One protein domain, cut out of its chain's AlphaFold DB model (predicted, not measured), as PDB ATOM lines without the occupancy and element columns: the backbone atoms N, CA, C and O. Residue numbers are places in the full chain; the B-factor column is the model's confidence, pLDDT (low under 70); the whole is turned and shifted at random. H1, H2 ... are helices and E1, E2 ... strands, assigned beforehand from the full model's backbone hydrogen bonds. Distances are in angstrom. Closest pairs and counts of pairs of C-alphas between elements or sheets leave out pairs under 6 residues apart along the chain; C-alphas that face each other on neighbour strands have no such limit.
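What this domain is: This is residues 68 to 198 of the 198 residues of an uncharacterized protein of Candidatus Aminicenantes bacterium (UniProt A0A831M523). A long, twisted hairpin of strands E3 and E4, with short E5 beside E4, makes the longest axis, and the long helix H1 runs slantwise over one face. Near the later part of H1, helices H2 and H3 and the small hairpin E1 E2 form a cluster, while residues 182 to 187 stick out. The 131 printed residues, of mixed class, include H1 H2 E1 E2 H3 E3 E4 E5 in chain order; the sheet E3 E4 E5 is antiparallel. The whole is only just compact, close to loose, with a radius of gyration of the C-alphas of 16.4 A and spans of 53 by 33 by 29 A.

Where its parts are: E3, residues 143 to 155, is 36.7 A long, E4, 166 to 177, 35.6 A, and E5 is 195 to 197, ending at C-alpha 197 (30.130, 24.131, 43.886). H1, residues 68 to 92, is 36.0 A long from C-alpha 68 at (21.486, 28.804, 35.647). H2 is 98 to 105, E1 114 to 117, E2 120 to 123 and H3 125 to 136.

How they stand to each other: E3, E4 and E5 form a meander, each strand the antiparallel neighbour of the one before: N 150 and O 171 are 2.8 A apart, N 172 and O 195 2.7 A. H1 is on this sheet at a height of 5.4 A. H1 touches H2 with residues 79 to 90 alone, at a steep tilt of 42 degrees; the closest C-alphas, Gly 86 and Tyr 104, are 5.2 A apart. H1 touches H3 with residues 87 to 91 alone, closest at the C-alphas of Ala 91 and Val 136, 4.9 A. In the hairpin E1 E2, N 115 and O 122 are 2.9 A apart. O i to N i+4 pairs are within hydrogen-bond range in 19 of 21 for H1, 3 of 4 for H2 and 6 of 8 for H3.

The domain as a whole: The C-alphas of Arg 160 and Gly 186, the farthest apart, are 55.9 A apart. The printed part has no cut; the link E4 to E5 is long. pLDDT is under 70 at residues 152, 154 to 168 and 179 to 198.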
ATOM      1  N   LEU A  68      20.506  29.331  34.698       71.69
ATOM      2  CA  LEU A  68      21.486  28.804  35.647       71.69
ATOM      3  C   LEU A  68      20.998  27.522  36.339       71.69
ATOM      4  O   LEU A  68      21.717  26.528  36.342       71.69
ATOM      5  N   GLU A  69      19.777  27.510  36.881       73.06
ATOM      6  CA  GLU A  69      19.199  26.321  37.529       73.06
ATOM      7  C   GLU A  69      19.074  25.149  36.547       73.06
ATOM      8  O   GLU A  69      19.367  24.005  36.897       73.06
ATOM      9  N   SER A  70      18.708  25.434  35.292       72.31
ATOM     10  CA  SER A  70      18.628  24.423  34.230       72.31
ATOM     11  C   SER A  70      20.005  23.850  33.876       72.31
ATOM     12  O   SER A  70      20.157  22.636  33.719       72.31
ATOM     13  N   MET A  71      21.029  24.706  33.786       73.56
ATOM     14  CA  MET A  71      22.417  24.291  33.555       73.56
ATOM     15  C   MET A  71      22.967  23.472  34.726       73.56
ATOM     16  O   MET A  71      23.595  22.434  34.506       73.56
ATOM     17  N   LEU A  72      22.688  23.891  35.964       79.19
ATOM     18  CA  LEU A  72      23.080  23.164  37.167       79.19
ATOM     19  C   LEU A  72      22.419  21.784  37.214       79.19
ATOM     20  O   LEU A  72      23.103  20.788  37.440       79.19
ATOM     21  N   ALA A  73      21.115  21.698  36.945       77.50
ATOM     22  CA  ALA A  73      20.400  20.425  36.895       77.50
ATOM     23  C   ALA A  73      21.007  19.474  35.848       77.50
ATOM     24  O   ALA A  73      21.254  18.304  36.142       77.50
ATOM     25  N   ALA A  74      21.321  19.975  34.646       75.75
ATOM     26  CA  ALA A  74      21.980  19.183  33.608       75.75
ATOM     27  C   ALA A  74      23.376  18.693  34.041       75.75
ATOM     28  O   ALA A  74      23.709  17.523  33.829       75.75
ATOM     29  N   LYS A  75      24.170  19.552  34.696       80.25
ATOM     30  CA  LYS A  75      25.485  19.180  35.244       80.25
ATOM     31  C   LYS A  75      25.365  18.123  36.338       80.25
ATOM     32  O   LYS A  75      26.104  17.147  36.300       80.25
ATOM     33  N   ILE A  76      24.414  18.269  37.260       81.00
ATOM     34  CA  ILE A  76      24.137  17.283  38.312       81.00
ATOM     35  C   ILE A  76      23.779  15.927  37.696       81.00
ATOM     36  O   ILE A  76      24.303  14.905  38.129       81.00
ATOM     37  N   LEU A  77      22.931  15.892  36.664       81.12
ATOM     38  CA  LEU A  77      22.564  14.644  35.986       81.12
ATOM     39  C   LEU A  77      23.763  13.963  35.314       81.12
ATOM     40  O   LEU A  77      23.880  12.736  35.379       81.12
ATOM     41  N   ALA A  78      24.651  14.738  34.685       79.69
ATOM     42  CA  ALA A  78      25.894  14.217  34.123       79.69
ATOM     43  C   ALA A  78      26.810  13.663  35.227       79.69
ATOM     44  O   ALA A  78      27.237  12.512  35.156       79.69
ATOM     45  N   ASP A  79      27.014  14.434  36.293       84.75
ATOM     46  CA  ASP A  79      27.860  14.074  37.431       84.75
ATOM     47  C   ASP A  79      27.366  12.829  38.166       84.75
ATOM     48  O   ASP A  79      28.164  11.973  38.542       84.75
ATOM     49  N   ASN A  80      26.050  12.678  38.326       85.50
ATOM     50  CA  ASN A  80      25.435  11.515  38.968       85.50
ATOM     51  C   ASN A  80      25.814  10.206  38.274       85.50
ATOM     52  O   ASN A  80      25.960   9.180  38.938       85.50
ATOM     53  N   ARG A  81      25.984  10.224  36.946       86.75
ATOM     54  CA  ARG A  81      26.427   9.047  36.194       86.75
ATOM     55  C   ARG A  81      27.832   8.633  36.621       86.75
ATOM     56  O   ARG A  81      28.056   7.465  36.926       86.75
ATOM     57  N   ASP A  82      28.746   9.590  36.685       88.19
ATOM     58  CA  ASP A  82      30.148   9.334  37.007       88.19
ATOM     59  C   ASP A  82      30.335   8.989  38.489       88.19
ATOM     60  O   ASP A  82      31.078   8.067  38.825       88.19
ATOM     61  N   ILE A  83      29.576   9.640  39.375       88.19
ATOM     62  CA  ILE A  83      29.510   9.314  40.804       88.19
ATOM     63  C   ILE A  83      29.003   7.889  41.002       88.19
ATOM     64  O   ILE A  83      29.635   7.112  41.719       88.19
ATOM     65  N   LYS A  84      27.902   7.513  40.341       89.00
ATOM     66  CA  LYS A  84      27.374   6.146  40.395       89.00
ATOM     67  C   LYS A  84      28.416   5.137  39.911       89.00
ATOM     68  O   LYS A  84      28.638   4.141  40.591       89.00
ATOM     69  N   ASN A  85      29.083   5.411  38.791       91.12
ATOM     70  CA  ASN A  85      30.134   4.542  38.260       91.12
ATOM     71  C   ASN A  85      31.301   4.386  39.247       91.12
ATOM     72  O   ASN A  85      31.765   3.270  39.466       91.12
ATOM     73  N   GLY A  86      31.742   5.480  39.876       92.38
ATOM     74  CA  GLY A  86      32.791   5.455  40.896       92.38
ATOM     75  C   GLY A  86      32.391   4.641  42.125       92.38
ATOM     76  O   GLY A  86      33.159   3.801  42.583       92.38
ATOM     77  N   LEU A  87      31.159   4.808  42.617       90.38
ATOM     78  CA  LEU A  87      30.634   4.010  43.728       90.38
ATOM     79  C   LEU A  87      30.533   2.520  43.360       90.38
ATOM     80  O   LEU A  87      30.880   1.667  44.173       90.38
ATOM     81  N   GLN A  88      30.112   2.188  42.135       90.88
ATOM     82  CA  GLN A  88      30.023   0.797  41.666       90.88
ATOM     83  C   GLN A  88      31.404   0.163  41.511       90.88
ATOM     84  O   GLN A  88      31.594  -1.013  41.820       90.88
ATOM     85  N   ALA A  89      32.377   0.934  41.033       92.62
ATOM     86  CA  ALA A  89      33.759   0.498  40.963       92.62
ATOM     87  C   ALA A  89      34.345   0.296  42.373       92.62
ATOM     88  O   ALA A  89      35.039  -0.692  42.602       92.62
ATOM     89  N   LEU A  90      34.013   1.172  43.326       92.25
ATOM     90  CA  LEU A  90      34.418   1.049  44.727       92.25
ATOM     91  C   LEU A  90      33.838  -0.211  45.389       92.25
ATOM     92  O   LEU A  90      34.568  -0.914  46.079       92.25
ATOM     93  N   ALA A  91      32.565  -0.534  45.135       89.62
ATOM     94  CA  ALA A  91      31.930  -1.756  45.637       89.62
ATOM     95  C   ALA A  91      32.647  -3.032  45.174       89.62
ATOM     96  O   ALA A  91      32.807  -3.979  45.943       89.62
ATOM     97  N   LYS A  92      33.131  -3.032  43.927       91.12
ATOM     98  CA  LYS A  92      33.868  -4.153  43.320       91.12
ATOM     99  C   LYS A  92      35.349  -4.189  43.698       91.12
ATOM    100  O   LYS A  92      35.973  -5.241  43.600       91.12
ATOM    101  N   ASN A  93      35.919  -3.053  44.098       91.81
ATOM    102  CA  ASN A  93      37.320  -2.921  44.475       91.81
ATOM    103  C   ASN A  93      37.457  -2.227  45.846       91.81
ATOM    104  O   ASN A  93      37.729  -1.024  45.908       91.81
ATOM    105  N   PRO A  94      37.357  -2.971  46.963       85.75
ATOM    106  CA  PRO A  94      37.566  -2.411  48.301       85.75
ATOM    107  C   PRO A  94      38.996  -1.874  48.511       85.75
ATOM    108  O   PRO A  94      39.234  -1.051  49.399       85.75
ATOM    109  N   GLY A  95      39.956  -2.280  47.674       93.12
ATOM    110  CA  GLY A  95      41.323  -1.757  47.655       93.12
ATOM    111  C   GLY A  95      41.470  -0.377  47.010       93.12
ATOM    112  O   GLY A  95      42.539   0.212  47.136       93.12
ATOM    113  N   MET A  96      40.419   0.164  46.380       95.06
ATOM    114  CA  MET A  96      40.495   1.398  45.594       95.06
ATOM    115  C   MET A  96      41.090   2.569  46.386       95.06
ATOM    116  O   MET A  96      40.660   2.845  47.513       95.06
ATOM    117  N   THR A  97      42.066   3.264  45.805       96.56
ATOM    118  CA  THR A  97      42.699   4.434  46.428       96.56
ATOM    119  C   THR A  97      41.909   5.715  46.168       96.56
ATOM    120  O   THR A  97      41.006   5.773  45.328       96.56
ATOM    121  N   ARG A  98      42.264   6.786  46.882       95.25
ATOM    122  CA  ARG A  98      41.711   8.122  46.645       95.25
ATOM    123  C   ARG A  98      41.954   8.583  45.209       95.25
ATOM    124  O   ARG A  98      41.045   9.113  44.580       95.25
ATOM    125  N   GLU A  99      43.162   8.396  44.691       97.06
ATOM    126  CA  GLU A  99      43.554   8.813  43.342       97.06
ATOM    127  C   GLU A  99      42.735   8.074  42.289       97.06
ATOM    128  O   GLU A  99      42.327   8.664  41.293       97.06
ATOM    129  N   GLU A 100      42.461   6.790  42.516       96.88
ATOM    130  CA  GLU A 100      41.602   5.995  41.645       96.88
ATOM    131  C   GLU A 100      40.152   6.468  41.698       96.88
ATOM    132  O   GLU A 100      39.543   6.650  40.646       96.88
ATOM    133  N   MET A 101      39.623   6.752  42.891       94.31
ATOM    134  CA  MET A 101      38.278   7.307  43.041       94.31
ATOM    135  C   MET A 101      38.154   8.675  42.354       94.31
ATOM    136  O   MET A 101      37.189   8.935  41.635       94.31
ATOM    137  N   LEU A 102      39.163   9.539  42.492       94.44
ATOM    138  CA  LEU A 102      39.203  10.855  41.851       94.44
ATOM    139  C   LEU A 102      39.226  10.788  40.318       94.44
ATOM    140  O   LEU A 102      38.791  11.747  39.687       94.44
ATOM    141  N   LYS A 103      39.645   9.676  39.698       96.44
ATOM    142  CA  LYS A 103      39.490   9.496  38.240       96.44
ATOM    143  C   LYS A 103      38.020   9.447  37.814       96.44
ATOM    144  O   LYS A 103      37.718   9.807  36.684       96.44
ATOM    145  N   TYR A 104      37.123   9.015  38.703       94.00
ATOM    146  CA  TYR A 104      35.683   8.995  38.448       94.00
ATOM    147  C   TYR A 104      35.016  10.319  38.804       94.00
ATOM    148  O   TYR A 104      34.134  10.771  38.088       94.00
ATOM    149  N   VAL A 105      35.396  10.924  39.930       91.25
ATOM    150  CA  VAL A 105      34.595  12.001  40.543       91.25
ATOM    151  C   VAL A 105      35.339  13.325  40.689       91.25
ATOM    152  O   VAL A 105      34.797  14.289  41.216       91.25
ATOM    153  N   GLY A 106      36.585  13.410  40.218       88.62
ATOM    154  CA  GLY A 106      37.421  14.603  40.349       88.62
ATOM    155  C   GLY A 106      36.913  15.824  39.576       88.62
ATOM    156  O   GLY A 106      37.297  16.946  39.905       88.62
ATOM    157  N   HIS A 107      36.048  15.624  38.578       85.62
ATOM    158  CA  HIS A 107      35.397  16.671  37.775       85.62
ATOM    159  C   HIS A 107      33.921  16.901  38.135       85.62
ATOM    160  O   HIS A 107      33.242  17.717  37.499       85.62
ATOM    161  N   THR A 108      33.407  16.177  39.129       88.38
ATOM    162  CA  THR A 108      32.008  16.272  39.549       88.38
ATOM    163  C   THR A 108      31.865  17.142  40.791       88.38
ATOM    164  O   THR A 108      32.845  17.438  41.481       88.38
ATOM    165  N   TYR A 109      30.627  17.497  41.142       82.94
ATOM    166  CA  TYR A 109      30.329  18.137  42.430       82.94
ATOM    167  C   TYR A 109      30.770  17.293  43.643       82.94
ATOM    168  O   TYR A 109      30.802  17.772  44.773       82.94
ATOM    169  N   TYR A 110      31.129  16.026  43.437       85.38
ATOM    170  CA  TYR A 110      31.542  15.106  44.484       85.38
ATOM    171  C   TYR A 110      33.064  15.038  44.699       85.38
ATOM    172  O   TYR A 110      33.544  14.263  45.525       85.38
ATOM    173  N   LYS A 111      33.832  15.896  44.016       87.44
ATOM    174  CA  LYS A 111      35.288  16.038  44.177       87.44
ATOM    175  C   LYS A 111      35.731  16.262  45.627       87.44
ATOM    176  O   LYS A 111      36.768  15.729  46.016       87.44
ATOM    177  N   ASN A 112      34.968  17.028  46.411       86.75
ATOM    178  CA  ASN A 112      35.243  17.334  47.820       86.75
ATOM    179  C   ASN A 112      34.111  16.774  48.692       86.75
ATOM    180  O   ASN A 112      33.151  17.482  49.001       86.75
ATOM    181  N   PRO A 113      34.155  15.480  49.033       87.69
ATOM    182  CA  PRO A 113      33.010  14.818  49.623       87.69
ATOM    183  C   PRO A 113      32.864  15.139  51.113       87.69
ATOM    184  O   PRO A 113      33.847  15.241  51.846       87.69
ATOM    185  N   ARG A 114      31.615  15.170  51.580       85.12
ATOM    186  CA  ARG A 114      31.254  15.147  53.007       85.12
ATOM    187  C   ARG A 114      30.317  13.979  53.282       85.12
ATOM    188  O   ARG A 114      29.582  13.566  52.381       85.12
ATOM    189  N   LEU A 115      30.373  13.403  54.476       81.56
ATOM    190  CA  LEU A 115      29.595  12.226  54.874       81.56
ATOM    191  C   LEU A 115      29.014  12.438  56.274       81.56
ATOM    192  O   LEU A 115      29.761  12.750  57.197       81.56
ATOM    193  N   TRP A 116      27.698  12.287  56.431       80.19
ATOM    194  CA  TRP A 116      27.065  12.298  57.749       80.19
ATOM    195  C   TRP A 116      27.227  10.929  58.410       80.19
ATOM    196  O   TRP A 116      27.027   9.895  57.776       80.19
ATOM    197  N   THR A 117      27.614  10.931  59.678       78.44
ATOM    198  CA  THR A 117      27.863   9.739  60.496       78.44
ATOM    199  C   THR A 117      27.172   9.901  61.846       78.44
ATOM    200  O   THR A 117      26.709  10.993  62.174       78.44
ATOM    201  N   ASP A 118      27.169   8.857  62.675       78.38
ATOM    202  CA  ASP A 118      26.638   8.937  64.046       78.38
ATOM    203  C   ASP A 118      27.359   9.996  64.903       78.38
ATOM    204  O   ASP A 118      26.786  10.556  65.832       78.38
ATOM    205  N   SER A 119      28.613  10.313  64.559       80.50
ATOM    206  CA  SER A 119      29.428  11.363  65.183       80.50
ATOM    207  C   SER A 119      29.299  12.747  64.523       80.50
ATOM    208  O   SER A 119      29.992  13.679  64.923       80.50
ATOM    209  N   GLY A 120      28.438  12.897  63.511       80.06
ATOM    210  CA  GLY A 120      28.264  14.127  62.736       80.06
ATOM    211  C   GLY A 120      28.961  14.103  61.372       80.06
ATOM    212  O   GLY A 120      29.221  13.037  60.806       80.06
ATOM    213  N   TRP A 121      29.225  15.288  60.813       82.50
ATOM    214  CA  TRP A 121      29.866  15.440  59.503       82.50
ATOM    215  C   TRP A 121      31.350  15.079  59.547       82.50
ATOM    216  O   TRP A 121      32.094  15.583  60.385       82.50
ATOM    217  N   VAL A 122      31.786  14.276  58.577       84.69
ATOM    218  CA  VAL A 122      33.199  14.114  58.216       84.69
ATOM    219  C   VAL A 122      33.432  14.616  56.796       84.69
ATOM    220  O   VAL A 122      32.529  14.558  55.954       84.69
ATOM    221  N   GLU A 123      34.634  15.117  56.520       87.44
ATOM    222  CA  GLU A 123      34.945  15.833  55.279       87.44
ATOM    223  C   GLU A 123      36.244  15.341  54.648       87.44
ATOM    224  O   GLU A 123      37.183  14.945  55.335       87.44
ATOM    225  N   GLY A 124      36.300  15.402  53.319       87.12
ATOM    226  CA  GLY A 124      37.479  15.032  52.550       87.12
ATOM    227  C   GLY A 124      37.621  13.524  52.340       87.12
ATOM    228  O   GLY A 124      37.074  12.693  53.064       87.12
ATOM    229  N   TRP A 125      38.361  13.158  51.295       89.69
ATOM    230  CA  TRP A 125      38.503  11.759  50.886       89.69
ATOM    231  C   TRP A 125      39.172  10.869  51.930       89.69
ATOM    232  O   TRP A 125      38.809   9.700  52.007       89.69
ATOM    233  N   GLU A 126      40.086  11.406  52.737       92.81
ATOM    234  CA  GLU A 126      40.808  10.621  53.748       92.81
ATOM    235  C   GLU A 126      39.857  10.052  54.815       92.81
ATOM    236  O   GLU A 126      39.952   8.881  55.172       92.81
ATOM    237  N   GLU A 127      38.864  10.838  55.240       90.31
ATOM    238  CA  GLU A 127      37.860  10.417  56.227       90.31
ATOM    239  C   GLU A 127      36.659   9.710  55.587       90.31
ATOM    240  O   GLU A 127      36.044   8.807  56.165       90.31
ATOM    241  N   VAL A 128      36.289  10.125  54.374       90.31
ATOM    242  CA  VAL A 128      35.091   9.635  53.689       90.31
ATOM    243  C   VAL A 128      35.314   8.270  53.038       90.31
ATOM    244  O   VAL A 128      34.416   7.425  53.087       90.31
ATOM    245  N   LEU A 129      36.457   8.050  52.382       92.56
ATOM    246  CA  LEU A 129      36.687   6.856  51.566       92.56
ATOM    247  C   LEU A 129      36.630   5.552  52.381       92.56
ATOM    248  O   LEU A 129      35.947   4.628  51.928       92.56
ATOM    249  N   PRO A 130      37.257   5.441  53.571       91.38
ATOM    250  CA  PRO A 130      37.180   4.221  54.375       91.38
ATOM    251  C   PRO A 130      35.739   3.860  54.749       91.38
ATOM    252  O   PRO A 130      35.337   2.703  54.665       91.38
ATOM    253  N   ARG A 131      34.926   4.864  55.090       88.44
ATOM    254  CA  ARG A 131      33.520   4.673  55.469       88.44
ATOM    255  C   ARG A 131      32.657   4.301  54.269       88.44
ATOM    256  O   ARG A 131      31.833   3.403  54.363       88.44
ATOM    257  N   LEU A 132      32.882   4.943  53.124       87.81
ATOM    258  CA  LEU A 132      32.222   4.568  51.875       87.81
ATOM    259  C   LEU A 132      32.465   3.112  51.515       87.81
ATOM    260  O   LEU A 132      31.509   2.432  51.167       87.81
ATOM    261  N   LYS A 133      33.712   2.637  51.626       89.50
ATOM    262  CA  LYS A 133      34.055   1.233  51.371       89.50
ATOM    263  C   LYS A 133      33.214   0.292  52.221       89.50
ATOM    264  O   LYS A 133      32.726  -0.694  51.693       89.50
ATOM    265  N   MET A 134      33.006   0.618  53.498       85.81
ATOM    266  CA  MET A 134      32.142  -0.170  54.381       85.81
ATOM    267  C   MET A 134      30.675  -0.147  53.933       85.81
ATOM    268  O   MET A 134      30.015  -1.175  53.983       85.81
ATOM    269  N   ILE A 135      30.180   1.006  53.476       84.75
ATOM    270  CA  ILE A 135      28.785   1.179  53.041       84.75
ATOM    271  C   ILE A 135      28.496   0.418  51.741       84.75
ATOM    272  O   ILE A 135      27.420  -0.149  51.591       84.75
ATOM    273  N   VAL A 136      29.434   0.424  50.788       85.19
ATOM    274  CA  VAL A 136      29.237  -0.187  49.460       85.19
ATOM    275  C   VAL A 136      29.839  -1.588  49.331       85.19
ATOM    276  O   VAL A 136      29.793  -2.171  48.251       85.19
ATOM    277  N   ALA A 137      30.443  -2.135  50.387       82.81
ATOM    278  CA  ALA A 137      31.095  -3.441  50.336       82.81
ATOM    279  C   ALA A 137      30.109  -4.538  49.913       82.81
ATOM    280  O   ALA A 137      29.059  -4.705  50.529       82.81
ATOM    281  N   GLY A 138      30.464  -5.299  48.874       72.50
ATOM    282  CA  GLY A 138      29.642  -6.416  48.391       72.50
ATOM    283  C   GLY A 138      28.310  -6.001  47.758       72.50
ATOM    284  O   GLY A 138      27.474  -6.856  47.500       72.50
ATOM    285  N   SER A 139      28.117  -4.704  47.511       80.19
ATOM    286  CA  SER A 139      26.936  -4.169  46.849       80.19
ATOM    287  C   SER A 139      26.937  -4.496  45.359       80.19
ATOM    288  O   SER A 139      27.799  -4.034  44.604       80.19
ATOM    289  N   ASP A 140      25.908  -5.217  44.921       74.69
ATOM    290  CA  ASP A 140      25.643  -5.454  43.499       74.69
ATOM    291  C   ASP A 140      24.762  -4.354  42.884       74.69
ATOM    292  O   ASP A 140      24.708  -4.181  41.661       74.69
ATOM    293  N   THR A 141      24.085  -3.566  43.726       77.06
ATOM    294  CA  THR A 141      23.088  -2.575  43.309       77.06
ATOM    295  C   THR A 141      23.368  -1.203  43.903       77.06
ATOM    296  O   THR A 141      23.059  -0.954  45.058       77.06
ATOM    297  N   ILE A 142      23.859  -0.264  43.093       79.44
ATOM    298  CA  ILE A 142      24.009   1.135  43.518       79.44
ATOM    299  C   ILE A 142      23.016   2.028  42.784       79.44
ATOM    300  O   ILE A 142      22.985   2.067  41.547       79.44
ATOM    301  N   SER A 143      22.235   2.773  43.559       77.38
ATOM    302  CA  SER A 143      21.246   3.742  43.089       77.38
ATOM    303  C   SER A 143      21.466   5.083  43.774       77.38
ATOM    304  O   SER A 143      21.684   5.116  44.976       77.38
ATOM    305  N   ILE A 144      21.406   6.181  43.018       77.69
ATOM    306  CA  ILE A 144      21.282   7.530  43.582       77.69
ATOM    307  C   ILE A 144      19.785   7.815  43.652       77.69
ATOM    308  O   ILE A 144      19.132   7.876  42.613       77.69
ATOM    309  N   ASP A 145      19.253   7.963  44.861       74.56
ATOM    310  CA  ASP A 145      17.803   7.960  45.091       74.56
ATOM    311  C   ASP A 145      17.222   9.368  45.074       74.56
ATOM    312  O   ASP A 145      16.151   9.611  44.521       74.56
ATOM    313  N   THR A 146      17.943  10.318  45.670       71.62
ATOM    314  CA  THR A 146      17.541  11.723  45.688       71.62
ATOM    315  C   THR A 146      18.749  12.613  45.478       71.62
ATOM    316  O   THR A 146      19.851  12.291  45.924       71.62
ATOM    317  N   VAL A 147      18.528  13.745  44.812       74.88
ATOM    318  CA  VAL A 147      19.479  14.854  44.741       74.88
ATOM    319  C   VAL A 147      18.711  16.153  44.948       74.88
ATOM    320  O   VAL A 147      17.656  16.356  44.355       74.88
ATOM    321  N   SER A 148      19.242  17.030  45.788       72.38
ATOM    322  CA  SER A 148      18.747  18.383  46.013       72.38
ATOM    323  C   SER A 148      19.910  19.358  45.904       72.38
ATOM    324  O   SER A 148      21.042  19.017  46.239       72.38
ATOM    325  N   ALA A 149      19.645  20.555  45.401       73.38
ATOM    326  CA  ALA A 149      20.634  21.612  45.290       73.38
ATOM    327  C   ALA A 149      20.041  22.898  45.862       73.38
ATOM    328  O   ALA A 149      18.895  23.233  45.573       73.38
ATOM    329  N   HIS A 150      20.819  23.598  46.676       74.75
ATOM    330  CA  HIS A 150      20.486  24.922  47.181       74.75
ATOM    331  C   HIS A 150      21.467  25.925  46.584       74.75
ATOM    332  O   HIS A 150      22.669  25.790  46.800       74.75
ATOM    333  N   ILE A 151      20.966  26.887  45.815       71.88
ATOM    334  CA  ILE A 151      21.785  27.914  45.170       71.88
ATOM    335  C   ILE A 151      21.728  29.174  46.023       71.88
ATOM    336  O   ILE A 151      20.651  29.695  46.305       71.88
ATOM    337  N   GLU A 152      22.893  29.659  46.420       67.06
ATOM    338  CA  GLU A 152      23.063  30.926  47.104       67.06
ATOM    339  C   GLU A 152      23.658  31.931  46.122       67.06
ATOM    340  O   GLU A 152      24.794  31.783  45.677       67.06
ATOM    341  N   TYR A 153      22.866  32.939  45.766       70.81
ATOM    342  CA  TYR A 153      23.281  34.004  44.863       70.81
ATOM    343  C   TYR A 153      23.948  35.118  45.663       70.81
ATOM    344  O   TYR A 153      23.352  35.675  46.587       70.81
ATOM    345  N   GLN A 154      25.180  35.444  45.300       62.84
ATOM    346  CA  GLN A 154      26.007  36.438  45.960       62.84
ATOM    347  C   GLN A 154      26.301  37.591  44.992       62.84
ATOM    348  O   GLN A 154      26.524  37.362  43.802       62.84
ATOM    349  N   PRO A 155      26.296  38.847  45.465       57.12
ATOM    350  CA  PRO A 155      26.687  39.977  44.634       57.12
ATOM    351  C   PRO A 155      28.167  39.854  44.256       57.12
ATOM    352  O   PRO A 155      29.038  39.842  45.132       57.12
ATOM    353  N   TYR A 156      28.467  39.789  42.959       62.09
ATOM    354  CA  TYR A 156      29.846  39.726  42.487       62.09
ATOM    355  C   TYR A 156      30.422  41.140  42.377       62.09
ATOM    356  O   TYR A 156      30.205  41.864  41.407       62.09
ATOM    357  N   LEU A 157      31.197  41.546  43.385       57.22
ATOM    358  CA  LEU A 157      31.745  42.908  43.509       57.22
ATOM    359  C   LEU A 157      32.752  43.303  42.403       57.22
ATOM    360  O   LEU A 157      33.225  44.439  42.392       57.22
ATOM    361  N   GLY A 158      33.105  42.385  41.494       58.75
ATOM    362  CA  GLY A 158      34.082  42.584  40.415       58.75
ATOM    363  C   GLY A 158      33.528  42.431  38.995       58.75
ATOM    364  O   GLY A 158      34.316  42.322  38.053       58.75
ATOM    365  N   ALA A 159      32.207  42.378  38.830       59.50
ATOM    366  CA  ALA A 159      31.567  42.125  37.546       59.50
ATOM    367  C   ALA A 159      31.863  43.211  36.509       59.50
ATOM    368  O   ALA A 159      31.786  44.409  36.791       59.50
ATOM    369  N   ARG A 160      32.175  42.802  35.274       56.19
ATOM    370  CA  ARG A 160      32.263  43.724  34.130       56.19
ATOM    371  C   ARG A 160      30.975  43.739  33.321       56.19
ATOM    372  O   ARG A 160      30.771  44.659  32.529       56.19
ATOM    373  N   THR A 161      30.126  42.727  33.492       48.47
ATOM    374  CA  THR A 161      28.854  42.589  32.784       48.47
ATOM    375  C   THR A 161      27.730  42.117  33.716       48.47
ATOM    376  O   THR A 161      28.007  41.418  34.686       48.47
ATOM    377  N   PRO A 162      26.454  42.390  33.390       48.03
ATOM    378  CA  PRO A 162      25.313  41.940  34.198       48.03
ATOM    379  C   PRO A 162      25.168  40.419  34.347       48.03
ATOM    380  O   PRO A 162      24.527  39.947  35.279       48.03
ATOM    381  N   ALA A 163      25.743  39.635  33.431       50.12
ATOM    382  CA  ALA A 163      25.786  38.175  33.547       50.12
ATOM    383  C   ALA A 163      26.847  37.697  34.556       50.12
ATOM    384  O   ALA A 163      26.768  36.573  35.036       50.12
ATOM    385  N   GLU A 164      27.828  38.549  34.858       51.53
ATOM    386  CA  GLU A 164      28.861  38.331  35.867       51.53
ATOM    387  C   GLU A 164      28.483  38.968  37.212       51.53
ATOM    388  O   GLU A 164      29.107  38.624  38.198       51.53
ATOM    389  N   ASP A 165      27.479  39.858  37.280       49.84
ATOM    390  CA  ASP A 165      27.047  40.587  38.499       49.84
ATOM    391  C   ASP A 165      26.605  39.682  39.660       49.84
ATOM    392  O   ASP A 165      26.446  40.144  40.795       49.84
ATOM    393  N   ILE A 166      26.405  38.393  39.392       55.50
ATOM    394  CA  ILE A 166      25.934  37.421  40.366       55.50
ATOM    395  C   ILE A 166      26.884  36.227  40.369       55.50
ATOM    396  O   ILE A 166      26.973  35.492  39.387       55.50
ATOM    397  N   ASP A 167      27.561  36.031  41.497       61.16
ATOM    398  CA  ASP A 167      28.229  34.776  41.821       61.16
ATOM    399  C   ASP A 167      27.190  33.817  42.420       61.16
ATOM    400  O   ASP A 167      26.215  34.252  43.041       61.16
ATOM    401  N   ALA A 168      27.335  32.514  42.210       67.19
ATOM    402  CA  ALA A 168      26.355  31.539  42.673       67.19
ATOM    403  C   ALA A 168      27.048  30.310  43.247       67.19
ATOM    404  O   ALA A 168      27.643  29.517  42.522       67.19
ATOM    405  N   VAL A 169      26.885  30.109  44.553       71.38
ATOM    406  CA  VAL A 169      27.397  28.932  45.252       71.38
ATOM    407  C   VAL A 169      26.278  27.907  45.356       71.38
ATOM    408  O   VAL A 169      25.239  28.173  45.960       71.38
ATOM    409  N   ALA A 170      26.471  26.712  44.794       72.38
ATOM    410  CA  ALA A 170      25.481  25.640  44.899       72.38
ATOM    411  C   ALA A 170      25.888  24.589  45.938       72.38
ATOM    412  O   ALA A 170      26.955  23.988  45.853       72.38
ATOM    413  N   LYS A 171      24.999  24.321  46.897       75.19
ATOM    414  CA  LYS A 171      25.109  23.251  47.894       75.19
ATOM    415  C   LYS A 171      24.294  22.044  47.445       75.19
ATOM    416  O   LYS A 171      23.068  22.079  47.503       75.19
ATOM    417  N   ILE A 172      24.958  20.981  47.001       74.00
ATOM    418  CA  ILE A 172      24.336  19.773  46.446       74.00
ATOM    419  C   ILE A 172      24.341  18.645  47.477       74.00
ATOM    420  O   ILE A 172      25.385  18.262  47.998       74.00
ATOM    421  N   ILE A 173      23.168  18.080  47.733       75.81
ATOM    422  CA  ILE A 173      22.943  16.965  48.643       75.81
ATOM    423  C   ILE A 173      22.357  15.804  47.874       75.81
ATOM    424  O   ILE A 173      21.305  15.953  47.264       75.81
ATOM    425  N   PHE A 174      22.986  14.634  47.956       73.50
ATOM    426  CA  PHE A 174      22.403  13.410  47.421       73.50
ATOM    427  C   PHE A 174      22.366  12.284  48.444       73.50
ATOM    428  O   PHE A 174      23.163  12.253  49.389       73.50
ATOM    429  N   THR A 175      21.445  11.353  48.206       75.75
ATOM    430  CA  THR A 175      21.345  10.069  48.900       75.75
ATOM    431  C   THR A 175      21.551   8.928  47.915       75.75
ATOM    432  O   THR A 175      21.211   9.047  46.737       75.75
ATOM    433  N   PHE A 176      22.106   7.817  48.390       75.75
ATOM    434  CA  PHE A 176      22.266   6.619  47.577       75.75
ATOM    435  C   PHE A 176      21.999   5.360  48.402       75.75
ATOM    436  O   PHE A 176      22.227   5.351  49.613       75.75
ATOM    437  N   THR A 177      21.580   4.305  47.712       72.50
ATOM    438  CA  THR A 177      21.353   2.960  48.245       72.50
ATOM    439  C   THR A 177      22.340   1.989  47.604       72.50
ATOM    440  O   THR A 177      22.647   2.119  46.416       72.50
ATOM    441  N   ALA A 178      22.849   1.037  48.392       72.56
ATOM    442  CA  ALA A 178      23.830   0.038  47.966       72.56
ATOM    443  C   ALA A 178      23.310  -1.422  48.039       72.56
ATOM    444  O   ALA A 178      23.789  -2.269  47.301       72.56
ATOM    445  N   ASN A 179      22.301  -1.764  48.842       63.69
ATOM    446  CA  ASN A 179      21.777  -3.140  48.894       63.69
ATOM    447  C   ASN A 179      20.251  -3.148  48.774       63.69
ATOM    448  O   ASN A 179      19.579  -2.311  49.370       63.69
ATOM    449  N   ALA A 180      19.717  -4.079  47.977       49.28
ATOM    450  CA  ALA A 180      18.284  -4.216  47.703       49.28
ATOM    451  C   ALA A 180      17.542  -5.152  48.683       49.28
ATOM    452  O   ALA A 180      16.314  -5.164  48.679       49.28
ATOM    453  N   GLU A 181      18.258  -5.935  49.502       44.56
ATOM    454  CA  GLU A 181      17.667  -6.928  50.421       44.56
ATOM    455  C   GLU A 181      17.286  -6.383  51.808       44.56
ATOM    456  O   GLU A 181      16.692  -7.113  52.599       44.56
ATOM    457  N   ASP A 182      17.527  -5.102  52.096       37.88
ATOM    458  CA  ASP A 182      17.000  -4.478  53.310       37.88
ATOM    459  C   ASP A 182      15.580  -3.946  53.048       37.88
ATOM    460  O   ASP A 182      15.408  -2.991  52.279       37.88
ATOM    461  N   PRO A 183      14.522  -4.502  53.675       36.00
ATOM    462  CA  PRO A 183      13.239  -3.816  53.688       36.00
ATOM    463  C   PRO A 183      13.423  -2.445  54.370       36.00
ATOM    464  O   PRO A 183      14.246  -2.325  55.280       36.00
ATOM    465  N   PRO A 184      12.629  -1.406  54.037       39.03
ATOM    466  CA  PRO A 184      12.684  -0.087  54.692       39.03
ATOM    467  C   PRO A 184      12.305  -0.091  56.195       39.03
ATOM    468  O   PRO A 184      11.987   0.948  56.770       39.03
ATOM    469  N   SER A 185      12.365  -1.243  56.861       38.47
ATOM    470  CA  SER A 185      12.130  -1.462  58.282       38.47
ATOM    471  C   SER A 185      13.133  -2.494  58.823       38.47
ATOM    472  O   SER A 185      12.839  -3.687  58.861       38.47
ATOM    473  N   GLY A 186      14.315  -2.025  59.238       28.70
ATOM    474  CA  GLY A 186      15.324  -2.845  59.923       28.70
ATOM    475  C   GLY A 186      16.762  -2.639  59.448       28.70
ATOM    476  O   GLY A 186      17.416  -3.618  59.134       28.70
ATOM    477  N   GLY A 187      17.254  -1.393  59.413       26.73
ATOM    478  CA  GLY A 187      18.663  -1.099  59.093       26.73
ATOM    479  C   GLY A 187      18.892  -0.145  57.920       26.73
ATOM    480  O   GLY A 187      19.884  -0.261  57.218       26.73
ATOM    481  N   GLY A 188      17.990   0.812  57.685       31.83
ATOM    482  CA  GLY A 188      18.195   1.820  56.646       31.83
ATOM    483  C   GLY A 188      19.378   2.738  56.962       31.83
ATOM    484  O   GLY A 188      19.330   3.495  57.931       31.83
ATOM    485  N   LEU A 189      20.407   2.738  56.110       29.31
ATOM    486  CA  LEU A 189      21.451   3.759  56.138       29.31
ATOM    487  C   LEU A 189      21.087   4.875  55.153       29.31
ATOM    488  O   LEU A 189      21.479   4.876  53.987       29.31
ATOM    489  N   LYS A 190      20.293   5.841  55.624       36.00
ATOM    490  CA  LYS A 190      20.023   7.071  54.875       36.00
ATOM    491  C   LYS A 190      21.287   7.923  54.885       36.00
ATOM    492  O   LYS A 190      21.557   8.635  55.848       36.00
ATOM    493  N   HIS A 191      22.053   7.863  53.807       36.28
ATOM    494  CA  HIS A 191      23.216   8.721  53.642       36.28
ATOM    495  C   HIS A 191      22.819  10.059  53.005       36.28
ATOM    496  O   HIS A 191      22.158  10.066  51.977       36.28
ATOM    497  N   SER A 192      23.193  11.195  53.598       34.69
ATOM    498  CA  SER A 192      22.985  12.548  53.047       34.69
ATOM    499  C   SER A 192      24.341  13.259  52.952       34.69
ATOM    500  O   SER A 192      25.107  13.245  53.913       34.69
ATOM    501  N   ARG A 193      24.688  13.841  51.795       44.59
ATOM    502  CA  ARG A 193      25.921  14.652  51.593       44.59
ATOM    503  C   ARG A 193      25.610  16.126  51.461       44.59
ATOM    504  O   ARG A 193      24.507  16.425  51.088       44.59
ATOM    505  N   ILE A 194      26.557  17.031  51.686       38.66
ATOM    506  CA  ILE A 194      26.480  18.430  51.228       38.66
ATOM    507  C   ILE A 194      27.773  18.701  50.456       38.66
ATOM    508  O   ILE A 194      28.849  18.472  50.999       38.66
ATOM    509  N   CYS A 195      27.682  19.150  49.209       42.59
ATOM    510  CA  CYS A 195      28.812  19.492  48.346       42.59
ATOM    511  C   CYS A 195      28.700  20.949  47.911       42.59
ATOM    512  O   CYS A 195      27.646  21.336  47.428       42.59
ATOM    513  N   GLU A 196      29.766  21.733  48.040       39.41
ATOM    514  CA  GLU A 196      29.800  23.130  47.589       39.41
ATOM    515  C   GLU A 196      30.417  23.210  46.184       39.41
ATOM    516  O   GLU A 196      31.500  22.671  45.942       39.41
ATOM    517  N   TRP A 197      29.693  23.827  45.249       37.59
ATOM    518  CA  TRP A 197      30.130  24.131  43.886       37.59
ATOM    519  C   TRP A 197      30.588  25.592  43.845       37.59
ATOM    520  O   TRP A 197      29.749  26.482  43.990       37.59
ATOM    521  N   ASN A 198      31.901  25.785  43.680       42.72
ATOM    522  CA  ASN A 198      32.570  27.061  43.408       42.72
ATOM    523  C   ASN A 198      33.275  26.969  42.052       42.72
ATOM    524  O   ASN A 198      33.787  25.859  41.744       42.72
TER     525      ASN A 198